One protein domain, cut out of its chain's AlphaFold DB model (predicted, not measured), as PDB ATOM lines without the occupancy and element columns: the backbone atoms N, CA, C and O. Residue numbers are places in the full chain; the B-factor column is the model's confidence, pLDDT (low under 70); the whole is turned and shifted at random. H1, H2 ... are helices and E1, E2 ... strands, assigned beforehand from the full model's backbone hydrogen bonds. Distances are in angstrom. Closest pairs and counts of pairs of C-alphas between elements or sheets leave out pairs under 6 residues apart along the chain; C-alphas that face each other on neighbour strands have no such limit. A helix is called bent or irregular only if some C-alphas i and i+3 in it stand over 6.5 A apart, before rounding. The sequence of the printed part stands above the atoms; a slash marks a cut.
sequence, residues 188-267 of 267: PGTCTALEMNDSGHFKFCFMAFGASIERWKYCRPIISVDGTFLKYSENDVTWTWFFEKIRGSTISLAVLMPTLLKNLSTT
ATOM      1  N   PRO A 188      -3.959 -26.105  30.220       87.06
ATOM      2  CA  PRO A 188      -3.756 -27.052  31.308       87.06
ATOM      3  C   PRO A 188      -5.058 -27.758  31.712       87.06
ATOM      4  O   PRO A 188      -6.126 -27.151  31.775       87.06
ATOM      5  N   GLY A 189      -4.969 -29.063  31.971       86.00
ATOM      6  CA  GLY A 189      -6.126 -29.913  32.277       86.00
ATOM      7  C   GLY A 189      -6.842 -30.486  31.051       86.00
ATOM      8  O   GLY A 189      -7.777 -31.264  31.215       86.00
ATOM      9  N   THR A 190      -6.421 -30.138  29.830       87.00
ATOM     10  CA  THR A 190      -6.902 -30.795  28.605       87.00
ATOM     11  C   THR A 190      -6.469 -32.258  28.575       87.00
ATOM     12  O   THR A 190      -5.306 -32.572  28.812       87.00
ATOM     13  N   CYS A 191      -7.404 -33.155  28.261       88.62
ATOM     14  CA  CYS A 191      -7.133 -34.570  28.036       88.62
ATOM     15  C   CYS A 191      -7.063 -34.851  26.537       88.62
ATOM     16  O   CYS A 191      -7.983 -34.494  25.801       88.62
ATOM     17  N   THR A 192      -6.013 -35.533  26.095       89.81
ATOM     18  CA  THR A 192      -5.846 -35.986  24.711       89.81
ATOM     19  C   THR A 192      -5.476 -37.469  24.681       89.81
ATOM     20  O   THR A 192      -4.896 -37.995  25.631       89.81
ATOM     21  N   ALA A 193      -5.844 -38.174  23.612       87.81
ATOM     22  CA  ALA A 193      -5.384 -39.534  23.349       87.81
ATOM     23  C   ALA A 193      -5.271 -39.770  21.843       87.81
ATOM     24  O   ALA A 193      -6.125 -39.316  21.082       87.81
ATOM     25  N   LEU A 194      -4.244 -40.506  21.430       87.06
ATOM     26  CA  LEU A 194      -3.997 -40.891  20.046       87.06
ATOM     27  C   LEU A 194      -3.807 -42.408  19.988       87.06
ATOM     28  O   LEU A 194      -3.031 -42.961  20.761       87.06
ATOM     29  N   GLU A 195      -4.527 -43.060  19.085       84.94
ATOM     30  CA  GLU A 195      -4.416 -44.485  18.793       84.94
ATOM     31  C   GLU A 195      -3.876 -44.652  17.374       84.94
ATOM     32  O   GLU A 195      -4.400 -44.054  16.427       84.94
ATOM     33  N   MET A 196      -2.863 -45.499  17.227       83.69
ATOM     34  CA  MET A 196      -2.330 -45.921  15.935       83.69
ATOM     35  C   MET A 196      -2.594 -47.414  15.734       83.69
ATOM     36  O   MET A 196      -2.779 -48.156  16.697       83.69
ATOM     37  N   ASN A 197      -2.659 -47.864  14.485       81.88
ATOM     38  CA  ASN A 197      -2.681 -49.293  14.181       81.88
ATOM     39  C   ASN A 197      -1.263 -49.897  14.223       81.88
ATOM     40  O   ASN A 197      -0.278 -49.178  14.377       81.88
ATOM     41  N   ASP A 198      -1.161 -51.215  14.043       80.50
ATOM     42  CA  ASP A 198       0.114 -51.949  14.108       80.50
ATOM     43  C   ASP A 198       1.142 -51.496  13.054       80.50
ATOM     44  O   ASP A 198       2.342 -51.697  13.219       80.50
ATOM     45  N   SER A 199       0.675 -50.848  11.985       75.69
ATOM     46  CA  SER A 199       1.506 -50.271  10.925       75.69
ATOM     47  C   SER A 199       1.913 -48.816  11.200       75.69
ATOM     48  O   SER A 199       2.517 -48.181  10.341       75.69
ATOM     49  N   GLY A 200       1.574 -48.261  12.369       71.56
ATOM     50  CA  GLY A 200       1.893 -46.882  12.748       71.56
ATOM     51  C   GLY A 200       1.007 -45.818  12.094       71.56
ATOM     52  O   GLY A 200       1.309 -44.630  12.188       71.56
ATOM     53  N   HIS A 201      -0.091 -46.206  11.444       75.69
ATOM     54  CA  HIS A 201      -1.038 -45.252  10.873       75.69
ATOM     55  C   HIS A 201      -2.064 -44.805  11.907       75.69
ATOM     56  O   HIS A 201      -2.465 -45.569  12.787       75.69
ATOM     57  N   PHE A 202      -2.540 -43.572  11.746       79.75
ATOM     58  CA  PHE A 202      -3.635 -43.022  12.531       79.75
ATOM     59  C   PHE A 202      -4.852 -43.951  12.538       79.75
ATOM     60  O   PHE A 202      -5.304 -44.415  11.489       79.75
ATOM     61  N   LYS A 203      -5.402 -44.185  13.730       82.94
ATOM     62  CA  LYS A 203      -6.620 -44.970  13.925       82.94
ATOM     63  C   LYS A 203      -7.713 -44.121  14.560       82.94
ATOM     64  O   LYS A 203      -8.747 -43.911  13.937       82.94
ATOM     65  N   PHE A 204      -7.470 -43.600  15.763       84.25
ATOM     66  CA  PHE A 204      -8.420 -42.763  16.499       84.25
ATOM     67  C   PHE A 204      -7.703 -41.633  17.228       84.25
ATOM     68  O   PHE A 204      -6.551 -41.773  17.630       84.25
ATOM     69  N   CYS A 205      -8.410 -40.539  17.490       87.62
ATOM     70  CA  CYS A 205      -7.971 -39.568  18.480       87.62
ATOM     71  C   CYS A 205      -9.127 -39.078  19.344       87.62
ATOM     72  O   CYS A 205     -10.285 -39.077  18.932       87.62
ATOM     73  N   PHE A 206      -8.789 -38.630  20.543       88.06
ATOM     74  CA  PHE A 206      -9.706 -38.049  21.505       88.06
ATOM     75  C   PHE A 206      -9.108 -36.751  22.035       88.06
ATOM     76  O   PHE A 206      -7.914 -36.691  22.322       88.06
ATOM     77  N   MET A 207      -9.945 -35.729  22.199       89.44
ATOM     78  CA  MET A 207      -9.566 -34.493  22.871       89.44
ATOM     79  C   MET A 207     -10.736 -33.930  23.675       89.44
ATOM     80  O   MET A 207     -11.872 -33.892  23.205       89.44
ATOM     81  N   ALA A 208     -10.446 -33.462  24.884       88.56
ATOM     82  CA  ALA A 208     -11.398 -32.799  25.758       88.56
ATOM     83  C   ALA A 208     -10.693 -31.662  26.503       88.56
ATOM     84  O   ALA A 208      -9.777 -31.895  27.289       88.56
ATOM     85  N   PHE A 209     -11.115 -30.423  26.248       86.88
ATOM     86  CA  PHE A 209     -10.521 -29.238  26.863       86.88
ATOM     87  C   PHE A 209     -10.686 -29.233  28.382       86.88
ATOM     88  O   PHE A 209     -11.777 -29.500  28.890       86.88
ATOM     89  N   GLY A 210      -9.632 -28.835  29.101       85.44
ATOM     90  CA  GLY A 210      -9.638 -28.800  30.567       85.44
ATOM     91  C   GLY A 210     -10.766 -27.950  31.141       85.44
ATOM     92  O   GLY A 210     -11.488 -28.393  32.029       85.44
ATOM     93  N   ALA A 211     -11.015 -26.781  30.546       86.81
ATOM     94  CA  ALA A 211     -12.123 -25.911  30.938       86.81
ATOM     95  C   ALA A 211     -13.507 -26.570  30.752       86.81
ATOM     96  O   ALA A 211     -14.434 -26.288  31.514       86.81
ATOM     97  N   SER A 212     -13.665 -27.441  29.750       87.06
ATOM     98  CA  SER A 212     -14.906 -28.195  29.524       87.06
ATOM     99  C   SER A 212     -15.061 -29.322  30.541       87.06
ATOM    100  O   SER A 212     -16.148 -29.500  31.089       87.06
ATOM    101  N   ILE A 213     -13.975 -30.038  30.844       87.06
ATOM    102  CA  ILE A 213     -13.948 -31.092  31.870       87.06
ATOM    103  C   ILE A 213     -14.286 -30.502  33.243       87.06
ATOM    104  O   ILE A 213     -15.152 -31.020  33.947       87.06
ATOM    105  N   GLU A 214     -13.659 -29.385  33.611       86.06
ATOM    106  CA  GLU A 214     -13.887 -28.723  34.898       86.06
ATOM    107  C   GLU A 214     -15.348 -28.290  35.069       86.06
ATOM    108  O   GLU A 214     -15.931 -28.441  36.149       86.06
ATOM    109  N   ARG A 215     -15.954 -27.762  34.000       85.75
ATOM    110  CA  ARG A 215     -17.336 -27.276  34.020       85.75
ATOM    111  C   ARG A 215     -18.377 -28.383  33.894       85.75
ATOM    112  O   ARG A 215     -19.517 -28.156  34.295       85.75
ATOM    113  N   TRP A 216     -18.002 -29.575  33.425       83.38
ATOM    114  CA  TRP A 216     -18.929 -30.689  33.207       83.38
ATOM    115  C   TRP A 216     -19.758 -31.046  34.445       83.38
ATOM    116  O   TRP A 216     -20.948 -31.323  34.329       83.38
ATOM    117  N   LYS A 217     -19.169 -30.965  35.645       82.94
ATOM    118  CA  LYS A 217     -19.862 -31.237  36.920       82.94
ATOM    119  C   LYS A 217     -21.062 -30.317  37.197       82.94
ATOM    120  O   LYS A 217     -21.881 -30.636  38.052       82.94
ATOM    121  N   TYR A 218     -21.159 -29.190  36.494       85.19
ATOM    122  CA  TYR A 218     -22.277 -28.249  36.572       85.19
ATOM    123  C   TYR A 218     -23.244 -28.369  35.383       85.19
ATOM    124  O   TYR A 218     -24.299 -27.735  35.377       85.19
ATOM    125  N   CYS A 219     -22.899 -29.165  34.370       81.62
ATOM    126  CA  CYS A 219     -23.732 -29.424  33.203       81.62
ATOM    127  C   CYS A 219     -24.671 -30.613  33.454       81.62
ATOM    128  O   CYS A 219     -24.419 -31.481  34.291       81.62
ATOM    129  N   ARG A 220     -25.767 -30.686  32.691       81.62
ATOM    130  CA  ARG A 220     -26.566 -31.917  32.629       81.62
ATOM    131  C   ARG A 220     -25.743 -32.988  31.903       81.62
ATOM    132  O   ARG A 220     -25.198 -32.666  30.849       81.62
ATOM    133  N   PRO A 221     -25.673 -34.234  32.408       78.25
ATOM    134  CA  PRO A 221     -24.816 -35.276  31.848       78.25
ATOM    135  C   PRO A 221     -25.412 -35.875  30.564       78.25
ATOM    136  O   PRO A 221     -25.824 -37.031  30.531       78.25
ATOM    137  N   ILE A 222     -25.504 -35.062  29.512       80.81
ATOM    138  CA  ILE A 222     -26.030 -35.436  28.200       80.81
ATOM    139  C   ILE A 222     -24.891 -35.331  27.195       80.81
ATOM    140  O   ILE A 222     -24.314 -34.262  27.012       80.81
ATOM    141  N   ILE A 223     -24.590 -36.445  26.536       80.19
ATOM    142  CA  ILE A 223     -23.626 -36.504  25.442       80.19
ATOM    143  C   ILE A 223     -24.431 -36.700  24.163       80.19
ATOM    144  O   ILE A 223     -25.082 -37.729  23.994       80.19
ATOM    145  N   SER A 224     -24.410 -35.698  23.288       79.56
ATOM    146  CA  SER A 224     -24.910 -35.830  21.922       79.56
ATOM    147  C   SER A 224     -23.727 -36.110  21.015       79.56
ATOM    148  O   SER A 224     -22.742 -35.375  21.051       79.56
ATOM    149  N   VAL A 225     -23.830 -37.157  20.207       78.81
ATOM    150  CA  VAL A 225     -22.826 -37.472  19.195       78.81
ATOM    151  C   VAL A 225     -23.332 -36.948  17.860       78.81
ATOM    152  O   VAL A 225     -24.454 -37.258  17.463       78.81
ATOM    153  N   ASP A 226     -22.530 -36.117  17.200       75.50
ATOM    154  CA  ASP A 226     -22.829 -35.679  15.842       75.50
ATOM    155  C   ASP A 226     -22.488 -36.808  14.861       75.50
ATOM    156  O   ASP A 226     -21.350 -37.269  14.784       75.50
ATOM    157  N   GLY A 227     -23.509 -37.273  14.142       69.88
ATOM    158  CA  GLY A 227     -23.429 -38.405  13.228       69.88
ATOM    159  C   GLY A 227     -22.980 -38.051  11.811       69.88
ATOM    160  O   GLY A 227     -22.941 -38.935  10.958       69.88
ATOM    161  N   THR A 228     -22.674 -36.781  11.532       58.44
ATOM    162  CA  THR A 228     -22.527 -36.252  10.161       58.44
ATOM    163  C   THR A 228     -21.464 -36.976   9.313       58.44
ATOM    164  O   THR A 228     -21.552 -36.967   8.086       58.44
ATOM    165  N   PHE A 229     -20.506 -37.676   9.936       56.91
ATOM    166  CA  PHE A 229     -19.440 -38.417   9.245       56.91
ATOM    167  C   PHE A 229     -19.300 -39.890   9.659       56.91
ATOM    168  O   PHE A 229     -18.355 -40.549   9.217       56.91
ATOM    169  N   LEU A 230     -20.224 -40.423  10.465       61.16
ATOM    170  CA  LEU A 230     -20.167 -41.825  10.882       61.16
ATOM    171  C   LEU A 230     -20.492 -42.709   9.672       61.16
ATOM    172  O   LEU A 230     -21.573 -42.627   9.081       61.16
ATOM    173  N   LYS A 231     -19.540 -43.549   9.264       58.75
ATOM    174  CA  LYS A 231     -19.791 -44.586   8.255       58.75
ATOM    175  C   LYS A 231     -20.338 -45.825   8.959       58.75
ATOM    176  O   LYS A 231     -19.888 -46.162  10.045       58.75
ATOM    177  N   TYR A 232     -21.235 -46.556   8.294       53.06
ATOM    178  CA  TYR A 232     -21.856 -47.807   8.775       53.06
ATOM    179  C   TYR A 232     -20.873 -48.921   9.217       53.06
ATOM    180  O   TYR A 232     -21.312 -49.970   9.671       53.06
ATOM    181  N   SER A 233     -19.559 -48.725   9.074       54.94
ATOM    182  CA  SER A 233     -18.495 -49.653   9.468       54.94
ATOM    183  C   SER A 233     -17.838 -49.303  10.812       54.94
ATOM    184  O   SER A 233     -16.684 -49.663  11.041       54.94
ATOM    185  N   GLU A 234     -18.493 -48.517  11.665       59.31
ATOM    186  CA  GLU A 234     -18.015 -48.280  13.027       59.31
ATOM    187  C   GLU A 234     -18.381 -49.462  13.919       59.31
ATOM    188  O   GLU A 234     -19.531 -49.657  14.298       59.31
ATOM    189  N   ASN A 235     -17.373 -50.272  14.230       66.75
ATOM    190  CA  ASN A 235     -17.537 -51.491  15.010       66.75
ATOM    191  C   ASN A 235     -17.543 -51.174  16.518       66.75
ATOM    192  O   ASN A 235     -17.023 -50.141  16.946       66.75
ATOM    193  N   ASP A 236     -18.023 -52.112  17.344       73.06
ATOM    194  CA  ASP A 236     -18.045 -52.004  18.817       73.06
ATOM    195  C   ASP A 236     -16.700 -51.572  19.431       73.06
ATOM    196  O   ASP A 236     -16.656 -50.877  20.446       73.06
ATOM    197  N   VAL A 237     -15.583 -51.934  18.795       76.00
ATOM    198  CA  VAL A 237     -14.220 -51.572  19.221       76.00
ATOM    199  C   VAL A 237     -13.976 -50.054  19.179       76.00
ATOM    200  O   VAL A 237     -13.302 -49.513  20.053       76.00
ATOM    201  N   THR A 238     -14.541 -49.343  18.201       76.50
ATOM    202  CA  THR A 238     -14.396 -47.881  18.077       76.50
ATOM    203  C   THR A 238     -15.151 -47.168  19.196       76.50
ATOM    204  O   THR A 238     -14.600 -46.305  19.883       76.50
ATOM    205  N   TRP A 239     -16.403 -47.571  19.426       79.50
ATOM    206  CA  TRP A 239     -17.247 -46.989  20.468       79.50
ATOM    207  C   TRP A 239     -16.722 -47.281  21.868       79.50
ATOM    208  O   TRP A 239     -16.689 -46.390  22.714       79.50
ATOM    209  N   THR A 240     -16.268 -48.510  22.116       83.19
ATOM    210  CA  THR A 240     -15.680 -48.886  23.408       83.19
ATOM    211  C   THR A 240     -14.429 -48.071  23.716       83.19
ATOM    212  O   THR A 240     -14.352 -47.504  24.806       83.19
ATOM    213  N   TRP A 241     -13.511 -47.917  22.755       85.50
ATOM    214  CA  TRP A 241     -12.328 -47.063  22.916       85.50
ATOM    215  C   TRP A 241     -12.717 -45.609  23.224       85.50
ATOM    216  O   TRP A 241     -12.197 -45.010  24.166       85.50
ATOM    217  N   PHE A 242     -13.685 -45.046  22.495       82.94
ATOM    218  CA  PHE A 242     -14.149 -43.673  22.709       82.94
ATOM    219  C   PHE A 242     -14.759 -43.464  24.103       82.94
ATOM    220  O   PHE A 242     -14.377 -42.537  24.824       82.94
ATOM    221  N   PHE A 243     -15.671 -44.343  24.530       84.19
ATOM    222  CA  PHE A 243     -16.291 -44.250  25.855       84.19
ATOM    223  C   PHE A 243     -15.295 -44.493  26.991       84.19
ATOM    224  O   PHE A 243     -15.437 -43.896  28.063       84.19
ATOM    225  N   GLU A 244     -14.262 -45.310  26.771       85.62
ATOM    226  CA  GLU A 244     -13.160 -45.463  27.718       85.62
ATOM    227  C   GLU A 244     -12.418 -44.138  27.924       85.62
ATOM    228  O   GLU A 244     -12.182 -43.743  29.070       85.62
ATOM    229  N   LYS A 245     -12.111 -43.404  26.842       86.38
ATOM    230  CA  LYS A 245     -11.450 -42.092  26.950       86.38
ATOM    231  C   LYS A 245     -12.326 -41.058  27.653       86.38
ATOM    232  O   LYS A 245     -11.815 -40.354  28.523       86.38
ATOM    233  N   ILE A 246     -13.636 -41.034  27.382       83.31
ATOM    234  CA  ILE A 246     -14.573 -40.168  28.123       83.31
ATOM    235  C   ILE A 246     -14.560 -40.509  29.618       83.31
ATOM    236  O   ILE A 246     -14.492 -39.615  30.459       83.31
ATOM    237  N   ARG A 247     -14.598 -41.797  29.979       79.75
ATOM    238  CA  ARG A 247     -14.569 -42.215  31.390       79.75
ATOM    239  C   ARG A 247     -13.254 -41.825  32.069       79.75
ATOM    240  O   ARG A 247     -13.265 -41.423  33.231       79.75
ATOM    241  N   GLY A 248     -12.135 -41.963  31.359       75.25
ATOM    242  CA  GLY A 248     -10.793 -41.646  31.849       75.25
ATOM    243  C   GLY A 248     -10.548 -40.153  32.076       75.25
ATOM    244  O   GLY A 248      -9.811 -39.800  32.989       75.25
ATOM    245  N   SER A 249     -11.209 -39.264  31.329       68.94
ATOM    246  CA  SER A 249     -11.031 -37.808  31.442       68.94
ATOM    247  C   SER A 249     -11.746 -37.170  32.644       68.94
ATOM    248  O   SER A 249     -12.002 -35.971  32.650       68.94
ATOM    249  N   THR A 250     -12.077 -37.939  33.689       59.56
ATOM    250  CA  THR A 250     -12.785 -37.467  34.904       59.56
ATOM    251  C   THR A 250     -14.209 -36.949  34.655       59.56
ATOM    252  O   THR A 250     -14.830 -36.347  35.532       59.56
ATOM    253  N   ILE A 251     -14.775 -37.231  33.480       55.94
ATOM    254  CA  ILE A 251     -16.209 -37.119  33.226       55.94
ATOM    255  C   ILE A 251     -16.814 -38.356  33.890       55.94
ATOM    256  O   ILE A 251     -16.852 -39.432  33.298       55.94
ATOM    257  N   SER A 252     -17.207 -38.245  35.163       43.50
ATOM    258  CA  SER A 252     -17.859 -39.351  35.871       43.50
ATOM    259  C   SER A 252     -19.165 -39.710  35.155       43.50
ATOM    260  O   SER A 252     -20.214 -39.109  35.372       43.50
ATOM    261  N   LEU A 253     -19.084 -40.693  34.259       43.78
ATOM    262  CA  LEU A 253     -20.187 -41.302  33.520       43.78
ATOM    263  C   LEU A 253     -20.980 -42.270  34.415       43.78
ATOM    264  O   LEU A 253     -21.385 -43.346  33.982       43.78
ATOM    265  N   ALA A 254     -21.241 -41.904  35.671       37.62
ATOM    266  CA  ALA A 254     -21.963 -42.759  36.613       37.62
ATOM    267  C   ALA A 254     -23.449 -42.995  36.247       37.62
ATOM    268  O   ALA A 254     -24.167 -43.611  37.025       37.62
ATOM    269  N   VAL A 255     -23.934 -42.544  35.080       40.38
ATOM    270  CA  VAL A 255     -25.365 -42.626  34.721       40.38
ATOM    271  C   VAL A 255     -25.658 -43.354  33.398       40.38
ATOM    272  O   VAL A 255     -26.808 -43.704  33.156       40.38
ATOM    273  N   LEU A 256     -24.677 -43.668  32.544       39.12
ATOM    274  CA  LEU A 256     -24.985 -44.063  31.150       39.12
ATOM    275  C   LEU A 256     -24.751 -45.534  30.767       39.12
ATOM    276  O   LEU A 256     -25.110 -45.930  29.659       39.12
ATOM    277  N   MET A 257     -24.201 -46.372  31.649       36.97
ATOM    278  CA  MET A 257     -23.698 -47.690  31.226       36.97
ATOM    279  C   MET A 257     -24.682 -48.879  31.162       36.97
ATOM    280  O   MET A 257     -24.388 -49.791  30.395       36.97
ATOM    281  N   PRO A 258     -25.857 -48.941  31.824       35.16
ATOM    282  CA  PRO A 258     -26.728 -50.111  31.626       35.16
ATOM    283  C   PRO A 258     -27.583 -50.066  30.349       35.16
ATOM    284  O   PRO A 258     -28.048 -51.112  29.895       35.16
ATOM    285  N   THR A 259     -27.830 -48.881  29.781       34.62
ATOM    286  CA  THR A 259     -28.870 -48.706  28.748       34.62
ATOM    287  C   THR A 259     -28.324 -48.691  27.323       34.62
ATOM    288  O   THR A 259     -28.998 -49.178  26.422       34.62
ATOM    289  N   LEU A 260     -27.100 -48.195  27.101       35.00
ATOM    290  CA  LEU A 260     -26.500 -48.150  25.758       35.00
ATOM    291  C   LEU A 260     -25.905 -49.496  25.322       35.00
ATOM    292  O   LEU A 260     -26.054 -49.875  24.165       35.00
ATOM    293  N   LEU A 261     -25.327 -50.271  26.247       35.84
ATOM    294  CA  LEU A 261     -24.767 -51.594  25.928       35.84
ATOM    295  C   LEU A 261     -25.834 -52.649  25.592       35.84
ATOM    296  O   LEU A 261     -25.544 -53.584  24.856       35.84
ATOM    297  N   LYS A 262     -27.079 -52.498  26.070       36.12
ATOM    298  CA  LYS A 262     -28.177 -53.422  25.725       36.12
ATOM    299  C   LYS A 262     -28.716 -53.242  24.307       36.12
ATOM    300  O   LYS A 262     -29.263 -54.193  23.767       36.12
ATOM    301  N   ASN A 263     -28.562 -52.059  23.714       36.59
ATOM    302  CA  ASN A 263     -29.100 -51.774  22.383       36.59
ATOM    303  C   ASN A 263     -28.108 -52.068  21.251       36.59
ATOM    304  O   ASN A 263     -28.534 -52.165  20.109       36.59
ATOM    305  N   LEU A 264     -26.817 -52.244  21.557       35.44
ATOM    306  CA  LEU A 264     -25.795 -52.608  20.566       35.44
ATOM    307  C   LEU A 264     -25.645 -54.130  20.383       35.44
ATOM    308  O   LEU A 264     -25.141 -54.568  19.360       35.44
ATOM    309  N   SER A 265     -26.135 -54.956  21.317       29.56
ATOM    310  CA  SER A 265     -26.088 -56.424  21.189       29.56
ATOM    311  C   SER A 265     -27.295 -57.047  20.468       29.56
ATOM    312  O   SER A 265     -27.384 -58.271  20.394       29.56
ATOM    313  N   THR A 266     -28.265 -56.252  20.002       32.53
ATOM    314  CA  THR A 266     -29.512 -56.758  19.389       32.53
ATOM    315  C   THR A 266     -29.952 -55.978  18.149       32.53
ATOM    316  O   THR A 266     -31.135 -55.661  18.017       32.53
ATOM    317  N   THR A 267     -29.029 -55.696  17.232       34.22
ATOM    318  CA  THR A 267     -29.346 -55.289  15.850       34.22
ATOM    319  C   THR A 267     -28.318 -55.834  14.884       34.22
ATOM    320  O   THR A 267     -27.119 -55.672  15.194       34.22
TER     321      THR A 267
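What this domain is: This is residues 188 to 267 of the 267 residues of the protein "Protein FAR1-RELATED SEQUENCE 4-like" of Cucumis melo var. makuwa (UniProt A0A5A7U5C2). A loose, open row of three nearly lengthwise parts: the two-stranded hairpin E1 and E2, then the helix H2 beside it, then the short helix H3 beyond H2, with little contact between the parts. The short helix H1 sits at one end of the hairpin, where E2 ends, and from it a long loop folds back to the start of H2; residues 224 to 235 of this loop stick out. The printed part has 80 residues, with two named strands and three named helices in the order E1, E2, H1, H2, H3; the sheet, order E1 - E2, is antiparallel, and the class is mixed, helices and strands. The whole is only just loose, close to compact, with a radius of gyration of the C-alphas of 14.1 A and spans of 36 by 34 by 22 A.

Where its parts are: E1 is residues 191 to 196, 17.3 A from first to last C-alpha, beginning with C-alpha 191 at (-7.133, -34.570, 28.036). E2 is residues 202 to 208, 18.4 A long. H1 is residues 210 to 216, 9.8 A long. H2, residues 236 to 248, is the longest helix by residues and measures 18.2 A; its C-alpha 236 is at (-18.045, -52.004, 18.817). H3 is residues 257 to 264, 11.9 A long, and ends with C-alpha 264 at (-25.795, -52.608, 20.566). H3 is neither bent nor irregular, but only just: C-alphas 258 and 261 are 6.2 A apart.

How they stand to each other: E1 and E2 form a hairpin, antiparallel at 175 degrees between their directions. N 193 and O 206 are 2.9 A apart and N 206 and O 193 2.8 A, both within hydrogen-bond range. The closest C-alphas of E1 and H1 are those of Cys 191 and Gly 210, 6.8 A apart. The closest C-alphas of E2 and H2 are those of Phe 206 and Lys 245, 7.0 A apart; those of E1 and H2 are Ala 193 and Lys 245, 7.5 A. H2 and H3 are close but not clearly touching, with the closest C-alphas, those of Asp 236 and Leu 264, 8.0 A apart. They run opposite ways at a shallow tilt of 15 degrees. H1 and H2 are apart, and H3 is apart from E1, E2 and H1. In H1 and H2 every O i to N i+4 pair is within hydrogen-bond range; in H3 0 of 4 are, and 1 of 5 O i to N i+3 pairs is.

The domain as a whole: The two C-alphas farthest apart, those of Ser 199 and Tyr 218, are 41.3 A from each other. The printed part has no cut and ends at Thr 267, the chain's last residue. The link from H1 to H2, 19 residues, is long; those from E1 to E2 and from E2 to H1 are tight, and that from H2 to H3 is short. The mean pLDDT of the printed part is 70.3; residues 227 to 235 and 249 to 267 are under 70, and H3 has a mean of 36.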